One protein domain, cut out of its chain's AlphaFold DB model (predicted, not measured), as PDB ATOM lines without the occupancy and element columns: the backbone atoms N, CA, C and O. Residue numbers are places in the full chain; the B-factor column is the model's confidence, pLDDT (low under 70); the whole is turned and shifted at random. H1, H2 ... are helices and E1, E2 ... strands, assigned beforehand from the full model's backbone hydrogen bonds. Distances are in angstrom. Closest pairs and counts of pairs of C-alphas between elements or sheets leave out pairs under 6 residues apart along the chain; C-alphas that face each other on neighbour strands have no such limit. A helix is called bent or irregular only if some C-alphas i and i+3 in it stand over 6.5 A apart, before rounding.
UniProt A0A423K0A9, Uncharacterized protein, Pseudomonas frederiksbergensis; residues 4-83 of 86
ATOM      1  N   ASN A   4     154.148 130.685 115.472       86.69
ATOM      2  CA  ASN A   4     154.417 130.820 116.905       86.69
ATOM      3  C   ASN A   4     153.735 129.698 117.685       86.69
ATOM      4  O   ASN A   4     154.361 129.081 118.549       86.69
ATOM      5  N   ARG A   5     152.485 129.368 117.333       86.19
ATOM      6  CA  ARG A   5     151.774 128.214 117.907       86.19
ATOM      7  C   ARG A   5     152.560 126.919 117.707       86.19
ATOM      8  O   ARG A   5     152.745 126.173 118.663       86.19
ATOM      9  N   LYS A   6     153.069 126.675 116.495       88.50
ATOM     10  CA  LYS A   6     153.865 125.477 116.190       88.50
ATOM     11  C   LYS A   6     155.130 125.389 117.046       88.50
ATOM     12  O   LYS A   6     155.408 124.333 117.605       88.50
ATOM     13  N   ARG A   7     155.872 126.493 117.197       90.69
ATOM     14  CA  ARG A   7     157.072 126.532 118.055       90.69
ATOM     15  C   ARG A   7     156.747 126.255 119.520       90.69
ATOM     16  O   ARG A   7     157.445 125.469 120.148       90.69
ATOM     17  N   ARG A   8     155.687 126.866 120.059       91.19
ATOM     18  CA  ARG A   8     155.271 126.646 121.456       91.19
ATOM     19  C   ARG A   8     154.878 125.186 121.701       91.19
ATOM     20  O   ARG A   8     155.270 124.611 122.710       91.19
ATOM     21  N   LEU A   9     154.150 124.586 120.760       92.62
ATOM     22  CA  LEU A   9     153.774 123.173 120.802       92.62
ATOM     23  C   LEU A   9     154.989 122.240 120.735       92.62
ATOM     24  O   LEU A   9     155.058 121.284 121.499       92.62
ATOM     25  N   GLN A  10     155.974 122.556 119.890       92.81
ATOM     26  CA  GLN A  10     157.218 121.793 119.816       92.81
ATOM     27  C   GLN A  10     157.999 121.833 121.139       92.81
ATOM     28  O   GLN A  10     158.401 120.786 121.632       92.81
ATOM     29  N   VAL A  11     158.144 123.015 121.751       93.38
ATOM     30  CA  VAL A  11     158.802 123.166 123.063       93.38
ATOM     31  C   VAL A  11     158.073 122.369 124.147       93.38
ATOM     32  O   VAL A  11     158.713 121.694 124.949       93.38
ATOM     33  N   LEU A  12     156.737 122.416 124.169       94.00
ATOM     34  CA  LEU A  12     155.952 121.603 125.097       94.00
ATOM     35  C   LEU A  12     156.187 120.107 124.853       94.00
ATOM     36  O   LEU A  12     156.402 119.376 125.811       94.00
ATOM     37  N   GLY A  13     156.167 119.668 123.591       95.50
ATOM     38  CA  GLY A  13     156.429 118.282 123.205       95.50
ATOM     39  C   GLY A  13     157.773 117.775 123.717       95.50
ATOM     40  O   GLY A  13     157.819 116.723 124.340       95.50
ATOM     41  N   GLU A  14     158.838 118.559 123.540       95.81
ATOM     42  CA  GLU A  14     160.173 118.236 124.060       95.81
ATOM     43  C   GLU A  14     160.198 118.166 125.597       95.81
ATOM     44  O   GLU A  14     160.858 117.301 126.169       95.81
ATOM     45  N   MET A  15     159.457 119.042 126.284       95.38
ATOM     46  CA  MET A  15     159.395 119.060 127.748       95.38
ATOM     47  C   MET A  15     158.661 117.844 128.334       95.38
ATOM     48  O   MET A  15     159.039 117.356 129.399       95.38
ATOM     49  N   VAL A  16     157.605 117.372 127.666       97.00
ATOM     50  CA  VAL A  16     156.724 116.304 128.173       97.00
ATOM     51  C   VAL A  16     156.943 114.958 127.487       97.00
ATOM     52  O   VAL A  16     156.158 114.044 127.712       97.00
ATOM     53  N   ASP A  17     157.998 114.806 126.687       96.25
ATOM     54  CA  ASP A  17     158.271 113.601 125.890       96.25
ATOM     55  C   ASP A  17     158.193 112.306 126.723       96.25
ATOM     56  O   ASP A  17     157.514 111.350 126.350       96.25
ATOM     57  N   ASN A  18     158.755 112.321 127.938       97.19
ATOM     58  CA  ASN A  18     158.690 111.189 128.868       97.19
ATOM     59  C   ASN A  18     157.256 110.821 129.298       97.19
ATOM     60  O   ASN A  18     156.987 109.654 129.558       97.19
ATOM     61  N   HIS A  19     156.343 111.792 129.360       98.06
ATOM     62  CA  HIS A  19     154.925 111.588 129.691       98.06
ATOM     63  C   HIS A  19     154.082 111.182 128.476       98.06
ATOM     64  O   HIS A  19     152.934 110.764 128.614       98.06
ATOM     65  N   CYS A  20     154.635 111.289 127.269       97.44
ATOM     66  CA  CYS A  20     154.033 110.749 126.055       97.44
ATOM     67  C   CYS A  20     154.401 109.269 125.836       97.44
ATOM     68  O   CYS A  20     153.800 108.594 124.991       97.44
ATOM     69  N   TRP A  21     155.383 108.759 126.587       96.69
ATOM     70  CA  TRP A  21     155.853 107.383 126.517       96.69
ATOM     71  C   TRP A  21     155.207 106.508 127.602       96.69
ATOM     72  O   TRP A  21     155.050 106.928 128.738       96.69
ATOM     73  N   ASP A  22     154.828 105.283 127.230       97.25
ATOM     74  CA  ASP A  22     154.142 104.268 128.045       97.25
ATOM     75  C   ASP A  22     153.104 104.840 129.028       97.25
ATOM     76  O   ASP A  22     153.111 104.571 130.225       97.25
ATOM     77  N   ASN A  23     152.227 105.703 128.518       97.88
ATOM     78  CA  ASN A  23     151.488 106.657 129.340       97.88
ATOM     79  C   ASN A  23     150.037 106.256 129.607       97.88
ATOM     80  O   ASN A  23     149.196 107.084 129.952       97.88
ATOM     81  N   ARG A  24     149.721 104.970 129.452       97.50
ATOM     82  CA  ARG A  24     148.345 104.476 129.535       97.50
ATOM     83  C   ARG A  24     147.690 104.733 130.886       97.50
ATOM     84  O   ARG A  24     146.522 105.115 130.935       97.50
ATOM     85  N   GLU A  25     148.442 104.544 131.962       97.75
ATOM     86  CA  GLU A  25     147.966 104.786 133.326       97.75
ATOM     87  C   GLU A  25     147.779 106.280 133.607       97.75
ATOM     88  O   GLU A  25     146.759 106.670 134.172       97.75
ATOM     89  N   GLU A  26     148.713 107.123 133.158       98.31
ATOM     90  CA  GLU A  26     148.614 108.577 133.321       98.31
ATOM     91  C   GLU A  26     147.385 109.136 132.598       98.31
ATOM     92  O   GLU A  26     146.614 109.895 133.188       98.31
ATOM     93  N   ILE A  27     147.173 108.733 131.341       98.38
ATOM     94  CA  ILE A  27     146.010 109.142 130.551       98.38
ATOM     95  C   ILE A  27     144.721 108.699 131.245       98.38
ATOM     96  O   ILE A  27     143.837 109.520 131.454       98.38
ATOM     97  N   ALA A  28     144.631 107.438 131.679       98.00
ATOM     98  CA  ALA A  28     143.438 106.922 132.347       98.00
ATOM     99  C   ALA A  28     143.130 107.617 133.687       98.00
ATOM    100  O   ALA A  28     141.970 107.689 134.085       98.00
ATOM    101  N   ALA A  29     144.154 108.112 134.385       98.25
ATOM    102  CA  ALA A  29     143.996 108.845 135.637       98.25
ATOM    103  C   ALA A  29     143.720 110.346 135.435       98.25
ATOM    104  O   ALA A  29     143.420 111.041 136.407       98.25
ATOM    105  N   SER A  30     143.872 110.857 134.212       98.44
ATOM    106  CA  SER A  30     143.747 112.277 133.888       98.44
ATOM    107  C   SER A  30     142.306 112.725 133.740       98.44
ATOM    108  O   SER A  30     141.436 111.961 133.355       98.44
ATOM    109  N   ASP A  31     142.078 113.998 134.056       97.88
ATOM    110  CA  ASP A  31     140.780 114.657 133.879       97.88
ATOM    111  C   ASP A  31     140.659 115.248 132.463       97.88
ATOM    112  O   ASP A  31     139.572 115.344 131.905       97.88
ATOM    113  N   GLN A  32     141.795 115.632 131.872       97.38
ATOM    114  CA  GLN A  32     141.920 116.106 130.495       97.38
ATOM    115  C   GLN A  32     143.296 115.734 129.939       97.38
ATOM    116  O   GLN A  32     144.255 115.539 130.695       97.38
ATOM    117  N   CYS A  33     143.413 115.658 128.618       98.31
ATOM    118  CA  CYS A  33     144.681 115.417 127.936       98.31
ATOM    119  C   CYS A  33     144.937 116.483 126.876       98.31
ATOM    120  O   CYS A  33     144.010 116.946 126.221       98.31
ATOM    121  N   LEU A  34     146.196 116.854 126.664       97.62
ATOM    122  CA  LEU A  34     146.584 117.817 125.635       97.62
ATOM    123  C   LEU A  34     147.405 117.117 124.561       97.62
ATOM    124  O   LEU A  34     148.366 116.412 124.872       97.62
ATOM    125  N   CYS A  35     147.076 117.349 123.290       97.31
ATOM    126  CA  CYS A  35     147.959 116.931 122.212       97.31
ATOM    127  C   CYS A  35     149.033 117.993 121.944       97.31
ATOM    128  O   CYS A  35     148.717 119.095 121.502       97.31
ATOM    129  N   THR A  36     150.308 117.653 122.106       95.94
ATOM    130  CA  THR A  36     151.447 118.528 121.784       95.94
ATOM    131  C   THR A  36     151.669 118.688 120.279       95.94
ATOM    132  O   THR A  36     152.385 119.585 119.856       95.94
ATOM    133  N   GLY A  37     151.018 117.871 119.441       94.62
ATOM    134  CA  GLY A  37     151.059 117.999 117.982       94.62
ATOM    135  C   GLY A  37     150.039 118.994 117.417       94.62
ATOM    136  O   GLY A  37     150.382 119.819 116.572       94.62
ATOM    137  N   CYS A  38     148.776 118.925 117.858       94.50
ATOM    138  CA  CYS A  38     147.704 119.796 117.350       94.50
ATOM    139  C   CYS A  38     147.249 120.884 118.338       94.50
ATOM    140  O   CYS A  38     146.649 121.874 117.914       94.50
ATOM    141  N   GLY A  39     147.560 120.756 119.629       93.38
ATOM    142  CA  GLY A  39     147.206 121.712 120.685       93.38
ATOM    143  C   GLY A  39     145.750 121.656 121.158       93.38
ATOM    144  O   GLY A  39     145.284 122.593 121.811       93.38
ATOM    145  N   LEU A  40     145.010 120.603 120.802       94.62
ATOM    146  CA  LEU A  40     143.630 120.403 121.246       94.62
ATOM    147  C   LEU A  40     143.587 119.706 122.606       94.62
ATOM    148  O   LEU A  40     144.374 118.788 122.856       94.62
ATOM    149  N   TRP A  41     142.650 120.151 123.447       96.69
ATOM    150  CA  TRP A  41     142.201 119.367 124.590       96.69
ATOM    151  C   TRP A  41     141.444 118.144 124.094       96.69
ATOM    152  O   TRP A  41     140.688 118.230 123.130       96.69
ATOM    153  N   LEU A  42     141.674 117.030 124.765       97.88
ATOM    154  CA  LEU A  42     141.121 115.726 124.464       97.88
ATOM    155  C   LEU A  42     140.522 115.165 125.748       97.88
ATOM    156  O   LEU A  42     141.128 115.287 126.821       97.88
ATOM    157  N   ASP A  43     139.374 114.510 125.626       98.00
ATOM    158  CA  ASP A  43     138.857 113.686 126.706       98.00
ATOM    159  C   ASP A  43     139.680 112.379 126.763       98.00
ATOM    160  O   ASP A  43     139.854 111.711 125.735       98.00
ATOM    161  N   PRO A  44     140.208 111.983 127.935       98.25
ATOM    162  CA  PRO A  44     140.929 110.722 128.093       98.25
ATOM    163  C   PRO A  44     140.158 109.500 127.576       98.25
ATOM    164  O   PRO A  44     140.760 108.551 127.068       98.25
ATOM    165  N   THR A  45     138.826 109.515 127.673       98.00
ATOM    166  CA  THR A  45     137.954 108.416 127.239       98.00
ATOM    167  C   THR A  45     137.844 108.290 125.717       98.00
ATOM    168  O   THR A  45     137.527 107.209 125.217       98.00
ATOM    169  N   GLU A  46     138.180 109.341 124.966       98.00
ATOM    170  CA  GLU A  46     138.208 109.329 123.498       98.00
ATOM    171  C   GLU A  46     139.521 108.740 122.944       98.00
ATOM    172  O   GLU A  46     139.615 108.381 121.763       98.00
ATOM    173  N   ILE A  47     140.543 108.564 123.793       98.19
ATOM    174  CA  ILE A  47     141.851 108.013 123.418       98.19
ATOM    175  C   ILE A  47     141.785 106.480 123.377       98.19
ATOM    176  O   ILE A  47     142.191 105.749 124.284       98.19
ATOM    177  N   VAL A  48     141.274 105.968 122.260       97.62
ATOM    178  CA  VAL A  48     141.081 104.523 122.038       97.62
ATOM    179  C   VAL A  48     142.216 103.856 121.254       97.62
ATOM    180  O   VAL A  48     142.323 102.629 121.250       97.62
ATOM    181  N   ARG A  49     143.075 104.635 120.582       97.88
ATOM    182  CA  ARG A  49     144.199 104.123 119.779       97.88
ATOM    183  C   ARG A  49     145.520 104.261 120.530       97.88
ATOM    184  O   ARG A  49     145.823 105.325 121.058       97.88
ATOM    185  N   TRP A  50     146.305 103.186 120.504       97.75
ATOM    186  CA  TRP A  50     147.570 103.069 121.226       97.75
ATOM    187  C   TRP A  50     148.658 102.518 120.300       97.75
ATOM    188  O   TRP A  50     148.517 101.410 119.776       97.75
ATOM    189  N   HIS A  51     149.739 103.268 120.087       97.25
ATOM    190  CA  HIS A  51     150.896 102.790 119.331       97.25
ATOM    191  C   HIS A  51     151.650 101.747 120.157       97.25
ATOM    192  O   HIS A  51     151.924 101.966 121.337       97.25
ATOM    193  N   GLU A  52     151.895 100.582 119.552       95.94
ATOM    194  CA  GLU A  52     152.448  99.392 120.219       95.94
ATOM    195  C   GLU A  52     151.692  98.971 121.498       95.94
ATOM    196  O   GLU A  52     152.224  98.255 122.342       95.94
ATOM    197  N   GLY A  53     150.438  99.410 121.656       95.88
ATOM    198  CA  GLY A  53     149.650  99.182 122.869       95.88
ATOM    199  C   GLY A  53     150.066 100.019 124.087       95.88
ATOM    200  O   GLY A  53     149.512  99.796 125.160       95.88
ATOM    201  N   LYS A  54     150.997 100.971 123.936       96.00
ATOM    202  CA  LYS A  54     151.622 101.710 125.049       96.00
ATOM    203  C   LYS A  54     151.409 103.217 125.006       96.00
ATOM    204  O   LYS A  54     151.078 103.819 126.021       96.00
ATOM    205  N   HIS A  55     151.594 103.826 123.838       96.00
ATOM    206  CA  HIS A  55     151.607 105.285 123.690       96.00
ATOM    207  C   HIS A  55     150.284 105.762 123.122       96.00
ATOM    208  O   HIS A  55     149.850 105.263 122.080       96.00
ATOM    209  N   ALA A  56     149.655 106.733 123.773       98.25
ATOM    210  CA  ALA A  56     148.423 107.326 123.276       98.25
ATOM    211  C   ALA A  56     148.602 107.909 121.859       98.25
ATOM    212  O   ALA A  56     149.592 108.585 121.554       98.25
ATOM    213  N   CYS A  57     147.611 107.671 120.998       98.44
ATOM    214  CA  CYS A  57     147.465 108.361 119.722       98.44
ATOM    215  C   CYS A  57     146.357 109.406 119.834       98.44
ATOM    216  O   CYS A  57     145.245 109.088 120.254       98.44
ATOM    217  N   CYS A  58     146.636 110.635 119.404       98.31
ATOM    218  CA  CYS A  58     145.636 111.698 119.373       98.31
ATOM    219  C   CYS A  58     144.448 111.295 118.470       98.31
ATOM    220  O   CYS A  58     144.685 110.942 117.309       98.31
ATOM    221  N   PRO A  59     143.188 111.353 118.944       97.94
ATOM    222  CA  PRO A  59     142.022 111.008 118.129       97.94
ATOM    223  C   PRO A  59     141.775 112.030 117.009       97.94
ATOM    224  O   PRO A  59     141.268 111.661 115.954       97.94
ATOM    225  N   GLU A  60     142.222 113.275 117.198       97.31
ATOM    226  CA  GLU A  60     142.015 114.376 116.252       97.31
ATOM    227  C   GLU A  60     143.022 114.377 115.097       97.31
ATOM    228  O   GLU A  60     142.651 114.471 113.930       97.31
ATOM    229  N   CYS A  61     144.322 114.274 115.396       96.56
ATOM    230  CA  CYS A  61     145.370 114.358 114.370       96.56
ATOM    231  C   CYS A  61     146.061 113.022 114.065       96.56
ATOM    232  O   CYS A  61     146.856 112.947 113.130       96.56
ATOM    233  N   GLY A  62     145.790 111.973 114.845       96.75
ATOM    234  CA  GLY A  62     146.360 110.638 114.659       96.75
ATOM    235  C   GLY A  62     147.815 110.472 115.109       96.75
ATOM    236  O   GLY A  62     148.338 109.363 115.018       96.75
ATOM    237  N   LEU A  63     148.475 111.532 115.593       96.75
ATOM    238  CA  LEU A  63     149.876 111.472 116.013       96.75
ATOM    239  C   LEU A  63     150.033 110.619 117.283       96.75
ATOM    240  O   LEU A  63     149.339 110.843 118.276       96.75
ATOM    241  N   ALA A  64     150.945 109.649 117.233       96.31
ATOM    242  CA  ALA A  64     151.341 108.821 118.369       96.31
ATOM    243  C   ALA A  64     152.431 109.512 119.196       96.31
ATOM    244  O   ALA A  64     153.265 110.216 118.631       96.31
ATOM    245  N   GLY A  65     152.439 109.292 120.516       95.00
ATOM    246  CA  GLY A  65     153.491 109.829 121.391       95.00
ATOM    247  C   GLY A  65     153.465 111.355 121.498       95.00
ATOM    248  O   GLY A  65     154.495 111.990 121.673       95.00
ATOM    249  N   ALA A  66     152.284 111.954 121.356       96.75
ATOM    250  CA  ALA A  66     152.104 113.401 121.407       96.75
ATOM    251  C   ALA A  66     150.934 113.805 122.303       96.75
ATOM    252  O   ALA A  66     150.384 114.888 122.131       96.75
ATOM    253  N   VAL A  67     150.485 112.920 123.192       98.31
ATOM    254  CA  VAL A  67     149.382 113.189 124.114       98.31
ATOM    255  C   VAL A  67     149.909 113.067 125.530       98.31
ATOM    256  O   VAL A  67     150.472 112.035 125.874       98.31
ATOM    257  N   VAL A  68     149.702 114.110 126.326       98.38
ATOM    258  CA  VAL A  68     150.091 114.179 127.738       98.38
ATOM    259  C   VAL A  68     148.844 114.362 128.599       98.38
ATOM    260  O   VAL A  68     147.930 115.106 128.223       98.38
ATOM    261  N   GLY A  69     148.786 113.669 129.736       98.25
ATOM    262  CA  GLY A  69     147.659 113.732 130.660       98.25
ATOM    263  C   GLY A  69     147.825 114.816 131.725       98.25
ATOM    264  O   GLY A  69     148.941 115.179 132.102       98.25
ATOM    265  N   SER A  70     146.720 115.327 132.274       97.94
ATOM    266  CA  SER A  70     146.756 116.267 133.403       97.94
ATOM    267  C   SER A  70     147.352 115.678 134.692       97.94
ATOM    268  O   SER A  70     147.761 116.440 135.568       97.94
ATOM    269  N   LYS A  71     147.474 114.344 134.824       98.19
ATOM    270  CA  LYS A  71     148.222 113.708 135.931       98.19
ATOM    271  C   LYS A  71     149.734 113.609 135.716       98.19
ATOM    272  O   LYS A  71     150.414 113.129 136.617       98.19
ATOM    273  N   SER A  72     150.275 114.136 134.615       97.00
ATOM    274  CA  SER A  72     151.730 114.290 134.429       97.00
ATOM    275  C   SER A  72     152.396 115.174 135.491       97.00
ATOM    276  O   SER A  72     153.605 115.111 135.688       97.00
ATOM    277  N   GLY A  73     151.618 116.023 136.176       95.69
ATOM    278  CA  GLY A  73     152.139 117.051 137.079       95.69
ATOM    279  C   GLY A  73     152.591 118.324 136.356       95.69
ATOM    280  O   GLY A  73     153.082 119.250 136.998       95.69
ATOM    281  N   ILE A  74     152.399 118.394 135.035       94.81
ATOM    282  CA  ILE A  74     152.687 119.568 134.211       94.81
ATOM    283  C   ILE A  74     151.447 120.478 134.183       94.81
ATOM    284  O   ILE A  74     150.340 119.977 133.964       94.81
ATOM    285  N   PRO A  75     151.580 121.807 134.363       94.06
ATOM    286  CA  PRO A  75     150.446 122.734 134.346       94.06
ATOM    287  C   PRO A  75     149.968 123.002 132.907       94.06
ATOM    288  O   PRO A  75     150.174 124.078 132.346       94.06
ATOM    289  N   LEU A  76     149.352 122.001 132.275       93.56
ATOM    290  CA  LEU A  76     148.972 122.030 130.857       93.56
ATOM    291  C   LEU A  76     148.045 123.208 130.500       93.56
ATOM    292  O   LEU A  76     148.168 123.757 129.404       93.56
ATOM    293  N   ASP A  77     147.171 123.635 131.417       92.19
ATOM    294  CA  ASP A  77     146.306 124.809 131.234       92.19
ATOM    295  C   ASP A  77     147.106 126.105 131.047       92.19
ATOM    296  O   ASP A  77     146.807 126.892 130.144       92.19
ATOM    297  N   GLU A  78     148.168 126.302 131.835       90.88
ATOM    298  CA  GLU A  78     149.053 127.460 131.699       90.88
ATOM    299  C   GLU A  78     149.745 127.435 130.336       90.88
ATOM    300  O   GLU A  78     149.665 128.405 129.579       90.88
ATOM    301  N   TYR A  79     150.337 126.294 129.965       88.00
ATOM    302  CA  TYR A  79     151.011 126.143 128.675       88.00
ATOM    303  C   TYR A  79     150.077 126.387 127.495       88.00
ATOM    304  O   TYR A  79     150.460 127.090 126.561       88.00
ATOM    305  N   ARG A  80     148.850 125.857 127.529       86.19
ATOM    306  CA  ARG A  80     147.877 126.071 126.455       86.19
ATOM    307  C   ARG A  80     147.408 127.526 126.389       86.19
ATOM    308  O   ARG A  80     147.257 128.050 125.286       86.19
ATOM    309  N   SER A  81     147.235 128.199 127.530       86.50
ATOM    310  CA  SER A  81     146.848 129.619 127.574       86.50
ATOM    311  C   SER A  81     147.886 130.521 126.895       86.50
ATOM    312  O   SER A  81     147.531 131.401 126.112       86.50
ATOM    313  N   TYR A  82     149.178 130.226 127.079       80.25
ATOM    314  CA  TYR A  82     150.269 130.940 126.412       80.25
ATOM    315  C   TYR A  82     150.351 130.666 124.905       80.25
ATOM    316  O   TYR A  82     151.093 131.352 124.201       80.25
ATOM    317  N   MET A  83     149.630 129.664 124.390       75.88
ATOM    318  CA  MET A  83     149.631 129.313 122.969       75.88
ATOM    319  C   MET A  83     148.606 130.085 122.133       75.88
ATOM    320  O   MET A  83     148.665 129.946 120.912       75.88
TER     321      MET A  83
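What this domain is: This is residues 4 to 83 of the 86 residues of an uncharacterized protein of Pseudomonas frederiksbergensis (UniProt A0A423K0A9). A small two-strand hairpin, E1 and E2, sits in the middle, with the kinked helix H1 running past E2, short H2 packed on E2 toward one end of the model and H3 beside H1 toward the other. A long looping stretch, residues 36 to 66, joins the two strands. The 80 printed residues hold H1, H2, E1, E2 and H3 in that order, under half of them in named elements; the class is mostly helix and the sheet E1 - E2 is antiparallel. The whole is compact, with a radius of gyration of the C-alphas of 11.0 A, and only just elongated, spanning 32 by 21 by 20 A.

How they stand to each other: Start at H1, residues 4 to 20, which has a kink of 50 degrees near residue 14 and is irregular, C-alphas 15 and 18 being 8.0 A apart. Look next at E1, residues 33 to 35, and E2, residues 67 to 69: this antiparallel hairpin has N 34 and O 68 within hydrogen-bond range at 2.9 A. The closest C-alphas of H1 and E2 are those of Cys 20 and Val 68, 5.5 A. For H2, residues 24 to 29, and E2 they are Ile 27 and Gly 69, 4.9 A. H3, residues 76 to 81, is close to H1 but not clearly touching, Leu 12 and Tyr 79 having the closest C-alphas at 7.6 A. H2 and H3 are apart. Every O i to N i+4 pair is within range in H2 and H3, and 11 of 13 in H1.

Where its parts are: Find C-alpha 4 at (154.417, 130.820, 116.905); from there H1 runs 22.1 A to C-alpha 20. H3 ends at C-alpha 81, (146.848, 129.619, 127.574).

The domain as a whole: The farthest C-alphas, Asn 4 and Gly 53, are 32.5 A apart. The link E1 to E2 is long, the printed part has no cut, and no printed residue is under 70 in pLDDT.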